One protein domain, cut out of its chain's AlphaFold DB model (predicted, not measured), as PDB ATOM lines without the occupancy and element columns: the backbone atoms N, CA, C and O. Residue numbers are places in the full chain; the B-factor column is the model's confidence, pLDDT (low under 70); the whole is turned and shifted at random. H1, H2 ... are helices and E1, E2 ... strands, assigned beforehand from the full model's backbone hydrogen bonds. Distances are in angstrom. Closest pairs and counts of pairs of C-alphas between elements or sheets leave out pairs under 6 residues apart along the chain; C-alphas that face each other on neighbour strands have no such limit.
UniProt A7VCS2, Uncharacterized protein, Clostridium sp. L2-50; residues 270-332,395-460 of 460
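This is residues 270 to 332 and 395 to 460 of the 460 residues of an uncharacterized protein of Clostridium sp. L2-50 (UniProt A7VCS2). A compact head trails one long tail: in the head, H2 runs slantwise over one face of a small three-stranded sheet, H1 packs crosswise on H2, and H4 and the short H3 lie close to H2. The tail, residues 433 to 460, sticks out from the head and makes most of the length. The printed part has 129 residues, with four named helices and three named strands in the order H1 H2 E1 H3 H4 E2 E3; the sheet's order is E1 E3 E2, antiparallel. The class is mixed, helices and strands, with under half of the residues in named elements. The whole is extended, with a radius of gyration of the C-alphas of 22.5 A and spans of 89 by 33 by 24 A.

H1, residues 273 to 279, touches residues 298 to 305 alone of H2, residues 291 to 308; the closest C-alphas, those of Ala 273 and Thr 302, are 4.8 A apart, and the lines are about perpendicular at 84 degrees. E1, residues 314 to 317, is the antiparallel neighbour of E3, residues 424 to 429, at 168 degrees between directions, with N 314 and O 427 2.9 A apart, within hydrogen-bond range. E3 forms a hairpin with E2, residues 416 to 421, at 162 degrees; N 426 and O 419 are 2.8 A apart, within hydrogen-bond range. H2 and this sheet make two layers, a helix on one face of a sheet: H2's height over the sheet is 11.9 A, and it runs slantwise to the strands, at 38 degrees to E3 on the local plane. The closest C-alphas of H2 and E3 are those of Ala 307 and Ile 427, 6.5 A apart. H3, residues 320 to 323, is close to H2 but not clearly touching, with the C-alphas of Gln 296 and Lys 322 closest at 5.8 A. H4, residues 395 to 408, is also close to H2 but not clearly touching, with the C-alphas of Leu 301 and Ile 401 closest at 6.0 A; their lines are only just about perpendicular, at 70.1 degrees. H1, H3 and H4 are not on the sheet. Every O i to N i+4 pair is within hydrogen-bond range in H1, against 12 of 14 in H2 and 8 of 10 in H4; H3 is too short for such a pair.

H1 begins at C-alpha 273, (66.406, 42.459, 42.395). H2 is 26.2 A long from first to last C-alpha, H4 20.7 A, E2 16.5 A and E3 16.6 A. E3 ends at C-alpha 429, (76.418, 30.388, 32.373).

Without residues 433 to 460, the body spans 33 by 32 by 24 A. Residues 333 to 394 are not printed, and C-alphas 332 and 395 are 9.1 A apart across the cut. The link from H1 to H2, 11 residues, is long. Mean pLDDT of the printed part is 76.8; residues 309, 311, 410 to 413 and 430 to 460 are under 70.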
ATOM      1  N   GLY A 270      74.851  43.404  41.510       78.75
ATOM      2  CA  GLY A 270      74.887  42.648  42.764       78.75
ATOM      3  C   GLY A 270      73.906  43.122  43.841       78.75
ATOM      4  O   GLY A 270      73.790  42.448  44.862       78.75
ATOM      5  N   GLN A 271      73.162  44.211  43.616       90.06
ATOM      6  CA  GLN A 271      72.081  44.613  44.519       90.06
ATOM      7  C   GLN A 271      70.878  43.656  44.425       90.06
ATOM      8  O   GLN A 271      70.703  42.961  43.414       90.06
ATOM      9  N   PRO A 272      70.009  43.610  45.452       91.56
ATOM     10  CA  PRO A 272      68.765  42.854  45.397       91.56
ATOM     11  C   PRO A 272      67.909  43.226  44.182       91.56
ATOM     12  O   PRO A 272      67.767  44.399  43.836       91.56
ATOM     13  N   ALA A 273      67.256  42.235  43.566       91.56
ATOM     14  CA  ALA A 273      66.406  42.459  42.395       91.56
ATOM     15  C   ALA A 273      65.325  43.521  42.657       91.56
ATOM     16  O   ALA A 273      65.023  44.324  41.782       91.56
ATOM     17  N   GLU A 274      64.755  43.562  43.861       90.19
ATOM     18  CA  GLU A 274      63.752  44.565  44.239       90.19
ATOM     19  C   GLU A 274      64.289  45.999  44.144       90.19
ATOM     20  O   GLU A 274      63.586  46.888  43.661       90.19
ATOM     21  N   GLU A 275      65.540  46.214  44.547       90.06
ATOM     22  CA  GLU A 275      66.206  47.513  44.490       90.06
ATOM     23  C   GLU A 275      66.520  47.909  43.047       90.06
ATOM     24  O   GLU A 275      66.129  48.993  42.612       90.06
ATOM     25  N   ILE A 276      67.100  46.991  42.264       89.19
ATOM     26  CA  ILE A 276      67.382  47.207  40.837       89.19
ATOM     27  C   ILE A 276      66.099  47.602  40.097       89.19
ATOM     28  O   ILE A 276      66.065  48.594  39.369       89.19
ATOM     29  N   PHE A 277      65.018  46.842  40.295       88.00
ATOM     30  CA  PHE A 277      63.734  47.076  39.634       88.00
ATOM     31  C   PHE A 277      63.102  48.407  40.048       88.00
ATOM     32  O   PHE A 277      62.566  49.123  39.195       88.00
ATOM     33  N   LYS A 278      63.202  48.770  41.330       85.00
ATOM     34  CA  LYS A 278      62.750  50.068  41.837       85.00
ATOM     35  C   LYS A 278      63.506  51.217  41.167       85.00
ATOM     36  O   LYS A 278      62.864  52.147  40.678       85.00
ATOM     37  N   GLU A 279      64.831  51.124  41.082       85.69
ATOM     38  CA  GLU A 279      65.697  52.158  40.504       85.69
ATOM     39  C   GLU A 279      65.456  52.378  39.006       85.69
ATOM     40  O   GLU A 279      65.465  53.516  38.537       85.69
ATOM     41  N   VAL A 280      65.151  51.318  38.254       81.25
ATOM     42  CA  VAL A 280      64.835  51.395  36.811       81.25
ATOM     43  C   VAL A 280      63.336  51.553  36.515       81.25
ATOM     44  O   VAL A 280      62.896  51.451  35.360       81.25
ATOM     45  N   GLY A 281      62.522  51.781  37.551       79.00
ATOM     46  CA  GLY A 281      61.080  52.002  37.449       79.00
ATOM     47  C   GLY A 281      60.312  50.845  36.797       79.00
ATOM     48  O   GLY A 281      59.411  51.079  35.985       79.00
ATOM     49  N   GLN A 282      60.697  49.599  37.084       82.56
ATOM     50  CA  GLN A 282      60.014  48.381  36.639       82.56
ATOM     51  C   GLN A 282      59.452  47.593  37.825       82.56
ATOM     52  O   GLN A 282      60.027  47.563  38.902       82.56
ATOM     53  N   GLU A 283      58.341  46.893  37.616       85.00
ATOM     54  CA  GLU A 283      57.747  46.027  38.639       85.00
ATOM     55  C   GLU A 283      58.118  44.558  38.385       85.00
ATOM     56  O   GLU A 283      57.967  44.054  37.257       85.00
ATOM     57  N   ILE A 284      58.544  43.845  39.430       89.62
ATOM     58  CA  ILE A 284      58.703  42.386  39.393       89.62
ATOM     59  C   ILE A 284      57.310  41.750  39.410       89.62
ATOM     60  O   ILE A 284      56.482  42.059  40.259       89.62
ATOM     61  N   LYS A 285      57.026  40.858  38.453       88.69
ATOM     62  CA  LYS A 285      55.709  40.213  38.334       88.69
ATOM     63  C   LYS A 285      55.834  38.703  38.444       88.69
ATOM     64  O   LYS A 285      56.435  38.074  37.573       88.69
ATOM     65  N   TRP A 286      55.162  38.143  39.445       90.69
ATOM     66  CA  TRP A 286      54.971  36.706  39.622       90.69
ATOM     67  C   TRP A 286      53.484  36.367  39.470       90.69
ATOM     68  O   TRP A 286      52.668  36.647  40.340       90.69
ATOM     69  N   THR A 287      53.096  35.809  38.324       85.50
ATOM     70  CA  THR A 287      51.697  35.459  38.041       85.50
ATOM     71  C   THR A 287      51.257  34.207  38.797       85.50
ATOM     72  O   THR A 287      51.879  33.157  38.648       85.50
ATOM     73  N   GLY A 288      50.148  34.300  39.538       83.50
ATOM     74  CA  GLY A 288      49.549  33.164  40.248       83.50
ATOM     75  C   GLY A 288      50.375  32.695  41.445       83.50
ATOM     76  O   GLY A 288      50.509  31.491  41.655       83.50
ATOM     77  N   VAL A 289      50.990  33.631  42.168       86.88
ATOM     78  CA  VAL A 289      51.898  33.381  43.295       86.88
ATOM     79  C   VAL A 289      51.396  34.127  44.527       86.88
ATOM     80  O   VAL A 289      50.907  35.250  44.402       86.88
ATOM     81  N   SER A 290      51.487  33.501  45.699       83.56
ATOM     82  CA  SER A 290      51.093  34.125  46.966       83.56
ATOM     83  C   SER A 290      52.115  35.168  47.435       83.56
ATOM     84  O   SER A 290      53.295  35.096  47.097       83.56
ATOM     85  N   THR A 291      51.692  36.135  48.255       78.81
ATOM     86  CA  THR A 291      52.577  37.210  48.745       78.81
ATOM     87  C   THR A 291      53.795  36.681  49.510       78.81
ATOM     88  O   THR A 291      54.882  37.231  49.372       78.81
ATOM     89  N   SER A 292      53.648  35.589  50.268       78.81
ATOM     90  CA  SER A 292      54.747  34.967  51.020       78.81
ATOM     91  C   SER A 292      55.790  34.291  50.120       78.81
ATOM     92  O   SER A 292      56.974  34.280  50.454       78.81
ATOM     93  N   GLU A 293      55.381  33.754  48.969       85.75
ATOM     94  CA  GLU A 293      56.291  33.157  47.982       85.75
ATOM     95  C   GLU A 293      57.040  34.221  47.168       85.75
ATOM     96  O   GLU A 293      58.176  33.980  46.760       85.75
ATOM     97  N   ILE A 294      56.445  35.402  46.944       89.50
ATOM     98  CA  ILE A 294      57.052  36.485  46.148       89.50
ATOM     99  C   ILE A 294      58.416  36.887  46.710       89.50
ATOM    100  O   ILE A 294      59.387  36.940  45.959       89.50
ATOM    101  N   THR A 295      58.517  37.110  48.021       87.44
ATOM    102  CA  THR A 295      59.784  37.498  48.661       87.44
ATOM    103  C   THR A 295      60.859  36.421  48.496       87.44
ATOM    104  O   THR A 295      62.033  36.736  48.317       87.44
ATOM    105  N   GLN A 296      60.480  35.138  48.517       90.69
ATOM    106  CA  GLN A 296      61.431  34.045  48.302       90.69
ATOM    107  C   GLN A 296      61.872  33.975  46.835       90.69
ATOM    108  O   GLN A 296      63.063  33.896  46.555       90.69
ATOM    109  N   LEU A 297      60.939  34.088  45.888       94.00
ATOM    110  CA  LEU A 297      61.244  34.100  44.453       94.00
ATOM    111  C   LEU A 297      62.088  35.311  44.032       94.00
ATOM    112  O   LEU A 297      62.956  35.174  43.171       94.00
ATOM    113  N   ASN A 298      61.891  36.474  44.661       94.12
ATOM    114  CA  ASN A 298      62.731  37.657  44.449       94.12
ATOM    115  C   ASN A 298      64.192  37.403  44.846       94.12
ATOM    116  O   ASN A 298      65.104  37.892  44.176       94.12
ATOM    117  N   TRP A 299      64.431  36.589  45.878       93.25
ATOM    118  CA  TRP A 299      65.783  36.171  46.246       93.25
ATOM    119  C   TRP A 299      66.420  35.291  45.160       93.25
ATOM    120  O   TRP A 299      67.537  35.582  44.741       93.25
ATOM    121  N   TYR A 300      65.706  34.294  44.622       93.00
ATOM    122  CA  TYR A 300      66.216  33.475  43.507       93.00
ATOM    123  C   TYR A 300      66.472  34.309  42.246       93.00
ATOM    124  O   TYR A 300      67.509  34.153  41.609       93.00
ATOM    125  N   LEU A 301      65.572  35.244  41.912       94.31
ATOM    126  CA  LEU A 301      65.780  36.194  40.815       94.31
ATOM    127  C   LEU A 301      67.056  37.022  41.023       94.31
ATOM    128  O   LEU A 301      67.814  37.211  40.077       94.31
ATOM    129  N   THR A 302      67.315  37.472  42.253       93.00
ATOM    130  CA  THR A 302      68.550  38.192  42.606       93.00
ATOM    131  C   THR A 302      69.784  37.341  42.324       93.00
ATOM    132  O   THR A 302      70.727  37.833  41.713       93.00
ATOM    133  N   GLN A 303      69.766  36.059  42.705       91.69
ATOM    134  CA  GLN A 303      70.900  35.162  42.468       91.69
ATOM    135  C   GLN A 303      71.160  34.938  40.977       91.69
ATOM    136  O   GLN A 303      72.311  34.964  40.554       91.69
ATOM    137  N   VAL A 304      70.106  34.795  40.167       91.12
ATOM    138  CA  VAL A 304      70.259  34.678  38.708       91.12
ATOM    139  C   VAL A 304      70.848  35.960  38.121       91.12
ATOM    140  O   VAL A 304      71.827  35.885  37.390       91.12
ATOM    141  N   ILE A 305      70.320  37.135  38.480       89.31
ATOM    142  CA  ILE A 305      70.853  38.429  38.014       89.31
ATOM    143  C   ILE A 305      72.332  38.592  38.404       89.31
ATOM    144  O   ILE A 305      73.137  39.041  37.591       89.31
ATOM    145  N   ALA A 306      72.704  38.205  39.626       87.25
ATOM    146  CA  ALA A 306      74.083  38.269  40.105       87.25
ATOM    147  C   ALA A 306      75.030  37.312  39.360       87.25
ATOM    148  O   ALA A 306      76.224  37.604  39.255       87.25
ATOM    149  N   ALA A 307      74.510  36.195  38.844       86.56
ATOM    150  CA  ALA A 307      75.264  35.225  38.057       86.56
ATOM    151  C   ALA A 307      75.445  35.645  36.588       86.56
ATOM    152  O   ALA A 307      76.457  35.298  35.993       86.56
ATOM    153  N   LEU A 308      74.523  36.427  36.004       81.19
ATOM    154  CA  LEU A 308      74.597  36.827  34.584       81.19
ATOM    155  C   LEU A 308      75.881  37.586  34.213       81.19
ATOM    156  O   LEU A 308      76.309  37.528  33.068       81.19
ATOM    157  N   ASN A 309      76.496  38.285  35.169       66.88
ATOM    158  CA  ASN A 309      77.717  39.069  34.951       66.88
ATOM    159  C   ASN A 309      79.003  38.321  35.353       66.88
ATOM    160  O   ASN A 309      80.030  38.963  35.571       66.88
ATOM    161  N   ARG A 310      78.945  36.996  35.542       73.81
ATOM    162  CA  ARG A 310      80.092  36.175  35.959       73.81
ATOM    163  C   ARG A 310      80.453  35.170  34.873       73.81
ATOM    164  O   ARG A 310      79.574  34.510  34.332       73.81
ATOM    165  N   ASP A 311      81.744  35.017  34.608       65.81
ATOM    166  CA  ASP A 311      82.243  34.008  33.665       65.81
ATOM    167  C   ASP A 311      82.402  32.616  34.314       65.81
ATOM    168  O   ASP A 311      82.493  31.614  33.609       65.81
ATOM    169  N   ASP A 312      82.379  32.548  35.651       70.75
ATOM    170  CA  ASP A 312      82.577  31.330  36.445       70.75
ATOM    171  C   ASP A 312      81.275  30.818  37.089       70.75
ATOM    172  O   ASP A 312      80.314  31.572  37.284       70.75
ATOM    173  N   ASP A 313      81.280  29.545  37.501       71.44
ATOM    174  CA  ASP A 313      80.192  28.921  38.258       71.44
ATOM    175  C   ASP A 313      79.893  29.704  39.548       71.44
ATOM    176  O   ASP A 313      80.718  29.818  40.461       71.44
ATOM    177  N   TYR A 314      78.674  30.235  39.647       84.69
ATOM    178  CA  TYR A 314      78.208  30.964  40.817       84.69
ATOM    179  C   TYR A 314      77.577  30.002  41.819       84.69
ATOM    180  O   TYR A 314      76.510  29.446  41.558       84.69
ATOM    181  N   ALA A 315      78.214  29.823  42.976       89.06
ATOM    182  CA  ALA A 315      77.704  28.979  44.050       89.06
ATOM    183  C   ALA A 315      77.503  29.764  45.351       89.06
ATOM    184  O   ALA A 315      78.366  30.545  45.754       89.06
ATOM    185  N   LEU A 316      76.379  29.532  46.032       92.69
ATOM    186  CA  LEU A 316      76.142  30.041  47.383       92.69
ATOM    187  C   LEU A 316      75.217  29.131  48.188       92.69
ATOM    188  O   LEU A 316      74.393  28.405  47.634       92.69
ATOM    189  N   GLN A 317      75.309  29.236  49.509       93.94
ATOM    190  CA  GLN A 317      74.378  28.584  50.418       93.94
ATOM    191  C   GLN A 317      73.045  29.348  50.470       93.94
ATOM    192  O   GLN A 317      73.007  30.575  50.589       93.94
ATOM    193  N   ILE A 318      71.940  28.614  50.385       93.31
ATOM    194  CA  ILE A 318      70.575  29.126  50.460       93.31
ATOM    195  C   ILE A 318      70.230  29.392  51.934       93.31
ATOM    196  O   ILE A 318      70.342  28.489  52.764       93.31
ATOM    197  N   PRO A 319      69.760  30.602  52.286       93.19
ATOM    198  CA  PRO A 319      69.318  30.902  53.642       93.19
ATOM    199  C   PRO A 319      68.159  30.007  54.098       93.19
ATOM    200  O   PRO A 319      67.252  29.694  53.322       93.19
ATOM    201  N   ASN A 320      68.140  29.654  55.386       90.44
ATOM    202  CA  ASN A 320      67.153  28.733  55.965       90.44
ATOM    203  C   ASN A 320      65.694  29.142  55.705       90.44
ATOM    204  O   ASN A 320      64.840  28.290  55.468       90.44
ATOM    205  N   ASP A 321      65.398  30.441  55.704       89.06
ATOM    206  CA  ASP A 321      64.057  30.976  55.458       89.06
ATOM    207  C   ASP A 321      63.616  30.875  53.984       89.06
ATOM    208  O   ASP A 321      62.444  31.102  53.675       89.06
ATOM    209  N   LYS A 322      64.528  30.514  53.068       90.56
ATOM    210  CA  LYS A 322      64.268  30.301  51.632       90.56
ATOM    211  C   LYS A 322      64.232  28.824  51.227       90.56
ATOM    212  O   LYS A 322      63.742  28.511  50.140       90.56
ATOM    213  N   LEU A 323      64.702  27.918  52.092       89.88
ATOM    214  CA  LEU A 323      64.728  26.472  51.823       89.88
ATOM    215  C   LEU A 323      63.324  25.882  51.644       89.88
ATOM    216  O   LEU A 323      63.141  24.964  50.852       89.88
ATOM    217  N   SER A 324      62.315  26.452  52.314       89.06
ATOM    218  CA  SER A 324      60.927  25.969  52.230       89.06
ATOM    219  C   SER A 324      60.355  25.970  50.804       89.06
ATOM    220  O   SER A 324      59.475  25.167  50.495       89.06
ATOM    221  N   LEU A 325      60.867  26.831  49.913       90.31
ATOM    222  CA  LEU A 325      60.426  26.888  48.520       90.31
ATOM    223  C   LEU A 325      60.874  25.668  47.701       90.31
ATOM    224  O   LEU A 325      60.222  25.342  46.710       90.31
ATOM    225  N   LEU A 326      61.965  25.003  48.094       90.56
ATOM    226  CA  LEU A 326      62.542  23.879  47.352       90.56
ATOM    227  C   LEU A 326      61.618  22.660  47.331       90.56
ATOM    228  O   LEU A 326      61.548  21.949  46.333       90.56
ATOM    229  N   ASP A 327      60.854  22.455  48.404       87.50
ATOM    230  CA  ASP A 327      59.876  21.368  48.496       87.50
ATOM    231  C   ASP A 327      58.536  21.704  47.811       87.50
ATOM    232  O   ASP A 327      57.615  20.888  47.797       87.50
ATOM    233  N   ASN A 328      58.407  22.888  47.200       88.75
ATOM    234  CA  ASN A 328      57.238  23.231  46.402       88.75
ATOM    235  C   ASN A 328      57.367  22.650  44.985       88.75
ATOM    236  O   ASN A 328      58.012  23.227  44.102       88.75
ATOM    237  N   ASP A 329      56.649  21.551  44.746       87.75
ATOM    238  CA  ASP A 329      56.575  20.857  43.456       87.75
ATOM    239  C   ASP A 329      56.097  21.746  42.296       87.75
ATOM    240  O   ASP A 329      56.227  21.373  41.131       87.75
ATOM    241  N   LYS A 330      55.539  22.932  42.546       89.75
ATOM    242  CA  LYS A 330      55.243  23.892  41.478       89.75
ATOM    243  C   LYS A 330      56.517  24.450  40.837       89.75
ATOM    244  O   LYS A 330      56.536  24.701  39.630       89.75
ATOM    245  N   TRP A 331      57.556  24.663  41.640       91.94
ATOM    246  CA  TRP A 331      58.742  25.436  41.278       91.94
ATOM    247  C   TRP A 331      59.958  24.565  41.004       91.94
ATOM    248  O   TRP A 331      60.679  24.844  40.049       91.94
ATOM    249  N   PHE A 332      60.143  23.495  41.773       92.31
ATOM    250  CA  PHE A 332      61.313  22.629  41.679       92.31
ATOM    251  C   PHE A 332      60.924  21.168  41.466       92.31
ATOM    252  O   PHE A 332      59.851  20.710  41.856       92.31
ATOM    253  N   PRO A 395      60.595  24.362  34.178       92.31
ATOM    254  CA  PRO A 395      60.568  25.324  33.071       92.31
ATOM    255  C   PRO A 395      59.684  26.553  33.324       92.31
ATOM    256  O   PRO A 395      59.964  27.643  32.834       92.31
ATOM    257  N   MET A 396      58.617  26.400  34.116       92.38
ATOM    258  CA  MET A 396      57.755  27.518  34.495       92.38
ATOM    259  C   MET A 396      58.486  28.573  35.336       92.38
ATOM    260  O   MET A 396      58.283  29.759  35.082       92.38
ATOM    261  N   LEU A 397      59.311  28.158  36.306       93.44
ATOM    262  CA  LEU A 397      60.082  29.072  37.150       93.44
ATOM    263  C   LEU A 397      61.095  29.845  36.301       93.44
ATOM    264  O   LEU A 397      61.087  31.074  36.327       93.44
ATOM    265  N   ILE A 398      61.870  29.131  35.480       92.94
ATOM    266  CA  ILE A 398      62.845  29.727  34.552       92.94
ATOM    267  C   ILE A 398      62.168  30.754  33.641       92.94
ATOM    268  O   ILE A 398      62.550  31.918  33.621       92.94
ATOM    269  N   ARG A 399      61.052  30.388  32.997       92.31
ATOM    270  CA  ARG A 399      60.298  31.309  32.131       92.31
ATOM    271  C   ARG A 399      59.854  32.585  32.856       92.31
ATOM    272  O   ARG A 399      59.778  33.651  32.243       92.31
ATOM    273  N   MET A 400      59.484  32.491  34.133       93.62
ATOM    274  CA  MET A 400      59.062  33.650  34.925       93.62
ATOM    275  C   MET A 400      60.244  34.523  35.354       93.62
ATOM    276  O   MET A 400      60.115  35.749  35.321       93.62
ATOM    277  N   ILE A 401      61.376  33.911  35.708       94.06
ATOM    278  CA  ILE A 401      62.641  34.609  35.960       94.06
ATOM    279  C   ILE A 401      63.047  35.381  34.700       94.06
ATOM    280  O   ILE A 401      63.125  36.609  34.740       94.06
ATOM    281  N   ASP A 402      63.142  34.704  33.557       92.38
ATOM    282  CA  ASP A 402      63.534  35.301  32.277       92.38
ATOM    283  C   ASP A 402      62.613  36.453  31.872       92.38
ATOM    284  O   ASP A 402      63.061  37.501  31.408       92.38
ATOM    285  N   LYS A 403      61.299  36.299  32.080       91.25
ATOM    286  CA  LYS A 403      60.327  37.361  31.796       91.25
ATOM    287  C   LYS A 403      60.561  38.605  32.652       91.25
ATOM    288  O   LYS A 403      60.262  39.707  32.192       91.25
ATOM    289  N   ASN A 404      61.023  38.452  33.892       92.31
ATOM    290  CA  ASN A 404      61.377  39.589  34.734       92.31
ATOM    291  C   ASN A 404      62.702  40.207  34.282       92.31
ATOM    292  O   ASN A 404      62.726  41.412  34.045       92.31
ATOM    293  N   ILE A 405      63.742  39.401  34.064       89.62
ATOM    294  CA  ILE A 405      65.060  39.860  33.597       89.62
ATOM    295  C   ILE A 405      64.933  40.659  32.289       89.62
ATOM    296  O   ILE A 405      65.413  41.784  32.201       89.62
ATOM    297  N   ARG A 406      64.144  40.181  31.319       86.50
ATOM    298  CA  ARG A 406      63.922  40.879  30.036       86.50
ATOM    299  C   ARG A 406      63.236  42.249  30.142       86.50
ATOM    300  O   ARG A 406      63.223  43.007  29.174       86.50
ATOM    301  N   LYS A 407      62.640  42.607  31.288       83.38
ATOM    302  CA  LYS A 407      62.098  43.968  31.503       83.38
ATOM    303  C   LYS A 407      63.201  45.004  31.703       83.38
ATOM    304  O   LYS A 407      62.978  46.182  31.393       83.38
ATOM    305  N   ILE A 408      64.336  44.564  32.244       80.19
ATOM    306  CA  ILE A 408      65.491  45.396  32.580       80.19
ATOM    307  C   ILE A 408      66.621  45.212  31.555       80.19
ATOM    308  O   ILE A 408      67.163  46.217  31.103       80.19
ATOM    309  N   TYR A 409      66.847  43.989  31.065       77.19
ATOM    310  CA  TYR A 409      67.838  43.664  30.034       77.19
ATOM    311  C   TYR A 409      67.160  43.064  28.790       77.19
ATOM    312  O   TYR A 409      66.894  41.866  28.711       77.19
ATOM    313  N   LYS A 410      66.764  43.917  27.837       64.31
ATOM    314  CA  LYS A 410      65.843  43.534  26.747       64.31
ATOM    315  C   LYS A 410      66.419  42.533  25.736       64.31
ATOM    316  O   LYS A 410      65.652  41.689  25.272       64.31
ATOM    317  N   ASP A 411      67.716  42.615  25.447       58.59
ATOM    318  CA  ASP A 411      68.368  41.827  24.389       58.59
ATOM    319  C   ASP A 411      69.418  40.842  24.929       58.59
ATOM    320  O   ASP A 411      70.179  40.272  24.152       58.59
ATOM    321  N   ASP A 412      69.431  40.585  26.241       62.59
ATOM    322  CA  ASP A 412      70.335  39.591  26.818       62.59
ATOM    323  C   ASP A 412      69.935  38.183  26.363       62.59
ATOM    324  O   ASP A 412      68.799  37.716  26.555       62.59
ATOM    325  N   THR A 413      70.895  37.474  25.771       66.94
ATOM    326  CA  THR A 413      70.805  36.033  25.549       66.94
ATOM    327  C   THR A 413      70.975  35.328  26.885       66.94
ATOM    328  O   THR A 413      72.085  35.076  27.345       66.94
ATOM    329  N   LEU A 414      69.852  35.023  27.530       80.44
ATOM    330  CA  LEU A 414      69.837  34.276  28.781       80.44
ATOM    331  C   LEU A 414      70.143  32.805  28.500       80.44
ATOM    332  O   LEU A 414      69.279  32.078  28.007       80.44
ATOM    333  N   ASN A 415      71.368  32.384  28.806       82.25
ATOM    334  CA  ASN A 415      71.790  30.993  28.705       82.25
ATOM    335  C   ASN A 415      72.481  30.568  30.000       82.25
ATOM    336  O   ASN A 415      73.695  30.681  30.145       82.25
ATOM    337  N   TYR A 416      71.688  30.116  30.964       87.31
ATOM    338  CA  TYR A 416      72.173  29.677  32.266       87.31
ATOM    339  C   TYR A 416      71.455  28.400  32.701       87.31
ATOM    340  O   TYR A 416      70.336  28.108  32.272       87.31
ATOM    341  N   SER A 417      72.096  27.644  33.583       87.81
ATOM    342  CA  SER A 417      71.503  26.496  34.263       87.81
ATOM    343  C   SER A 417      71.552  26.704  35.769       87.81
ATOM    344  O   SER A 417      72.470  27.341  36.278       87.81
ATOM    345  N   ILE A 418      70.544  26.194  36.477       91.38
ATOM    346  CA  ILE A 418      70.492  26.225  37.939       91.38
ATOM    347  C   ILE A 418      70.374  24.788  38.433       91.38
ATOM    348  O   ILE A 418      69.473  24.057  38.014       91.38
ATOM    349  N   CYS A 419      71.239  24.413  39.365       91.62
ATOM    350  CA  CYS A 419      71.145  23.175  40.124       91.62
ATOM    351  C   CYS A 419      71.304  23.497  41.606       91.62
ATOM    352  O   CYS A 419      72.097  24.357  41.970       91.62
ATOM    353  N   ILE A 420      70.546  22.829  42.467       92.81
ATOM    354  CA  ILE A 420      70.663  22.995  43.913       92.81
ATOM    355  C   ILE A 420      71.019  21.641  44.504       92.81
ATOM    356  O   ILE A 420      70.260  20.692  44.321       92.81
ATOM    357  N   ALA A 421      72.152  21.544  45.191       89.25
ATOM    358  CA  ALA A 421      72.617  20.332  45.851       89.25
ATOM    359  C   ALA A 421      72.560  20.536  47.368       89.25
ATOM    360  O   ALA A 421      73.326  21.315  47.933       89.25
ATOM    361  N   GLY A 422      71.620  19.861  48.036       87.25
ATOM    362  CA  GLY A 422      71.328  20.125  49.441       87.25
ATOM    363  C   GLY A 422      70.781  21.541  49.615       87.25
ATOM    364  O   GLY A 422      69.696  21.852  49.126       87.25
ATOM    365  N   ASP A 423      71.544  22.385  50.302       91.06
ATOM    366  CA  ASP A 423      71.269  23.802  50.526       91.06
ATOM    367  C   ASP A 423      72.165  24.734  49.694       91.06
ATOM    368  O   ASP A 423      72.102  25.942  49.879       91.06
ATOM    369  N   TRP A 424      72.965  24.223  48.754       92.75
ATOM    370  CA  TRP A 424      73.804  25.044  47.877       92.75
ATOM    371  C   TRP A 424      73.168  25.217  46.507       92.75
ATOM    372  O   TRP A 424      72.878  24.236  45.828       92.75
ATOM    373  N   ILE A 425      72.962  26.464  46.083       93.12
ATOM    374  CA  ILE A 425      72.561  26.795  44.714       93.12
ATOM    375  C   ILE A 425      73.805  27.020  43.860       93.12
ATOM    376  O   ILE A 425      74.700  27.764  44.247       93.12
ATOM    377  N   HIS A 426      73.814  26.398  42.687       92.00
ATOM    378  CA  HIS A 426      74.814  26.531  41.638       92.00
ATOM    379  C   HIS A 426      74.138  27.104  40.395       92.00
ATOM    380  O   HIS A 426      73.130  26.565  39.932       92.00
ATOM    381  N   ILE A 427      74.681  28.196  39.863       90.81
ATOM    382  CA  ILE A 427      74.222  28.843  38.637       90.81
ATOM    383  C   ILE A 427      75.411  28.940  37.686       90.81
ATOM    384  O   ILE A 427      76.393  29.609  37.997       90.81
ATOM    385  N   ALA A 428      75.310  28.276  36.539       85.50
ATOM    386  CA  ALA A 428      76.364  28.236  35.531       85.50
ATOM    387  C   ALA A 428      75.879  28.889  34.238       85.50
ATOM    388  O   ALA A 428      74.808  28.528  33.734       85.50
ATOM    389  N   ASN A 429      76.666  29.817  33.694       81.31
ATOM    390  CA  ASN A 429      76.418  30.388  32.373       81.31
ATOM    391  C   ASN A 429      76.880  29.389  31.310       81.31
ATOM    392  O   ASN A 429      78.034  28.970  31.262       81.31
ATOM    393  N   LEU A 430      75.948  28.973  30.460       68.25
ATOM    394  CA  LEU A 430      76.212  28.004  29.410       68.25
ATOM    395  C   LEU A 430      76.829  28.758  28.227       68.25
ATOM    396  O   LEU A 430      76.129  29.361  27.414       68.25
ATOM    397  N   SER A 431      78.155  28.747  28.124       58.34
ATOM    398  CA  SER A 431      78.824  29.143  26.879       58.34
ATOM    399  C   SER A 431      78.617  28.054  25.814       58.34
ATOM    400  O   SER A 431      78.456  26.875  26.152       58.34
ATOM    401  N   GLU A 432      78.652  28.407  24.525       48.78
ATOM    402  CA  GLU A 432      78.532  27.436  23.418       48.78
ATOM    403  C   GLU A 432      79.601  26.315  23.469       48.78
ATOM    404  O   GLU A 432      79.401  25.258  22.879       48.78
ATOM    405  N   ASN A 433      80.675  26.479  24.256       42.47
ATOM    406  CA  ASN A 433      81.775  25.516  24.400       42.47
ATOM    407  C   ASN A 433      81.711  24.627  25.659       42.47
ATOM    408  O   ASN A 433      82.644  23.873  25.935       42.47
ATOM    409  N   THR A 434      80.637  24.677  26.452       43.28
ATOM    410  CA  THR A 434      80.613  23.992  27.767       43.28
ATOM    411  C   THR A 434      80.511  22.455  27.667       43.28
ATOM    412  O   THR A 434      80.692  21.758  28.663       43.28
ATOM    413  N   GLN A 435      80.276  21.889  26.475       39.34
ATOM    414  CA  GLN A 435      80.245  20.431  26.280       39.34
ATOM    415  C   GLN A 435      81.629  19.752  26.310       39.34
ATOM    416  O   GLN A 435      81.677  18.545  26.517       39.34
ATOM    417  N   GLU A 436      82.746  20.479  26.180       38.53
ATOM    418  CA  GLU A 436      84.083  19.851  26.117       38.53
ATOM    419  C   GLU A 436      84.752  19.605  27.481       38.53
ATOM    420  O   GLU A 436      85.758  18.906  27.542       38.53
ATOM    421  N   ARG A 437      84.229  20.141  28.595       38.16
ATOM    422  CA  ARG A 437      84.919  20.078  29.906       38.16
ATOM    423  C   ARG A 437      84.375  19.062  30.911       38.16
ATOM    424  O   ARG A 437      84.899  18.984  32.018       38.16
ATOM    425  N   VAL A 438      83.343  18.291  30.566       47.16
ATOM    426  CA  VAL A 438      82.745  17.320  31.508       47.16
ATOM    427  C   VAL A 438      83.485  15.973  31.500       47.16
ATOM    428  O   VAL A 438      83.437  15.241  32.484       47.16
ATOM    429  N   GLU A 439      84.249  15.670  30.449       38.16
ATOM    430  CA  GLU A 439      85.118  14.492  30.388       38.16
ATOM    431  C   GLU A 439      86.584  14.932  30.419       38.16
ATOM    432  O   GLU A 439      87.108  15.425  29.428       38.16
ATOM    433  N   ILE A 440      87.266  14.750  31.555       46.44
ATOM    434  CA  ILE A 440      88.733  14.800  31.595       46.44
ATOM    435  C   ILE A 440      89.218  13.426  31.121       46.44
ATOM    436  O   ILE A 440      88.996  12.434  31.828       46.44
ATOM    437  N   PRO A 441      89.876  13.310  29.954       49.72
ATOM    438  CA  PRO A 441      90.438  12.042  29.521       49.72
ATOM    439  C   PRO A 441      91.441  11.557  30.569       49.72
ATOM    440  O   PRO A 441      92.288  12.321  31.031       49.72
ATOM    441  N   PHE A 442      91.398  10.271  30.921       46.38
ATOM    442  CA  PHE A 442      92.250   9.686  31.970       46.38
ATOM    443  C   PHE A 442      93.756   9.993  31.788       46.38
ATOM    444  O   PHE A 442      94.508  10.100  32.753       46.38
ATOM    445  N   VAL A 443      94.192  10.186  30.538       56.59
ATOM    446  CA  VAL A 443      95.564  10.541  30.138       56.59
ATOM    447  C   VAL A 443      96.003  11.964  30.522       56.59
ATOM    448  O   VAL A 443      97.203  12.247  30.556       56.59
ATOM    449  N   GLU A 444      95.067  12.864  30.819       54.66
ATOM    450  CA  GLU A 444      95.357  14.256  31.178       54.66
ATOM    451  C   GLU A 444      95.590  14.447  32.681       54.66
ATOM    452  O   GLU A 444      96.267  15.400  33.078       54.66
ATOM    453  N   ILE A 445      95.144  13.492  33.504       60.28
ATOM    454  CA  ILE A 445      95.309  13.506  34.957       60.28
ATOM    455  C   ILE A 445      96.788  13.274  35.312       60.28
ATOM    456  O   ILE A 445      97.354  12.197  35.109       60.28
ATOM    457  N   GLU A 446      97.434  14.304  35.861       55.62
ATOM    458  CA  GLU A 446      98.888  14.350  36.067       55.62
ATOM    459  C   GLU A 446      99.437  13.226  36.959       55.62
ATOM    460  O   GLU A 446     100.538  12.730  36.715       55.62
ATOM    461  N   CYS A 447      98.660  12.766  37.945       48.56
ATOM    462  CA  CYS A 447      99.063  11.690  38.853       48.56
ATOM    463  C   CYS A 447      99.114  10.298  38.193       48.56
ATOM    464  O   CYS A 447      99.789   9.412  38.717       48.56
ATOM    465  N   PHE A 448      98.482  10.115  37.026       46.78
ATOM    466  CA  PHE A 448      98.529   8.873  36.240       46.78
ATOM    467  C   PHE A 448      99.507   8.936  35.061       46.78
ATOM    468  O   PHE A 448      99.694   7.945  34.349       46.78
ATOM    469  N   LYS A 449     100.205  10.064  34.868       50.88
ATOM    470  CA  LYS A 449     101.302  10.161  33.900       50.88
ATOM    471  C   LYS A 449     102.508   9.393  34.439       50.88
ATOM    472  O   LYS A 449     103.408   9.957  35.061       50.88
ATOM    473  N   HIS A 450     102.555   8.086  34.188       47.84
ATOM    474  CA  HIS A 450     103.771   7.312  34.403       47.84
ATOM    475  C   HIS A 450     104.897   7.917  33.559       47.84
ATOM    476  O   HIS A 450     104.912   7.811  32.331       47.84
ATOM    477  N   ARG A 451     105.879   8.540  34.224       43.31
ATOM    478  CA  ARG A 451     107.177   8.810  33.607       43.31
ATOM    479  C   ARG A 451     107.763   7.459  33.242       43.31
ATOM    480  O   ARG A 451     108.257   6.745  34.109       43.31
ATOM    481  N   CYS A 452     107.684   7.111  31.963       38.66
ATOM    482  CA  CYS A 452     108.406   5.984  31.411       38.66
ATOM    483  C   CYS A 452     109.894   6.265  31.656       38.66
ATOM    484  O   CYS A 452     110.517   7.074  30.961       38.66
ATOM    485  N   THR A 453     110.449   5.681  32.716       40.75
ATOM    486  CA  THR A 453     111.882   5.672  32.962       40.75
ATOM    487  C   THR A 453     112.484   4.882  31.816       40.75
ATOM    488  O   THR A 453     112.474   3.654  31.806       40.75
ATOM    489  N   ARG A 454     112.966   5.604  30.796       38.53
ATOM    490  CA  ARG A 454     113.851   5.039  29.781       38.53
ATOM    491  C   ARG A 454     114.943   4.297  30.530       38.53
ATOM    492  O   ARG A 454     115.757   4.927  31.206       38.53
ATOM    493  N   GLY A 455     114.907   2.971  30.420       37.78
ATOM    494  CA  GLY A 455     115.956   2.097  30.900       37.78
ATOM    495  C   GLY A 455     117.288   2.668  30.446       37.78
ATOM    496  O   GLY A 455     117.553   2.833  29.255       37.78
ATOM    497  N   THR A 456     118.089   3.051  31.427       38.44
ATOM    498  CA  THR A 456     119.492   3.365  31.262       38.44
ATOM    499  C   THR A 456     120.170   2.190  30.575       38.44
ATOM    500  O   THR A 456     120.453   1.169  31.198       38.44
ATOM    501  N   ASN A 457     120.471   2.357  29.290       43.06
ATOM    502  CA  ASN A 457     121.591   1.677  28.663       43.06
ATOM    503  C   ASN A 457     122.840   1.961  29.502       43.06
ATOM    504  O   ASN A 457     123.359   3.071  29.413       43.06
ATOM    505  N   LYS A 458     123.334   0.974  30.263       34.97
ATOM    506  CA  LYS A 458     124.773   0.785  30.504       34.97
ATOM    507  C   LYS A 458     125.143  -0.694  30.736       34.97
ATOM    508  O   LYS A 458     125.015  -1.200  31.840       34.97
ATOM    509  N   ILE A 459     125.683  -1.294  29.669       38.16
ATOM    510  CA  ILE A 459     126.981  -2.002  29.592       38.16
ATOM    511  C   ILE A 459     127.154  -3.293  30.429       38.16
ATOM    512  O   ILE A 459     127.547  -3.233  31.591       38.16
ATOM    513  N   LYS A 460     127.054  -4.461  29.775       35.47
ATOM    514  CA  LYS A 460     128.202  -5.259  29.288       35.47
ATOM    515  C   LYS A 460     127.749  -6.281  28.253       35.47
ATOM    516  O   LYS A 460     126.670  -6.869  28.470       35.47
TER     517      LYS A 460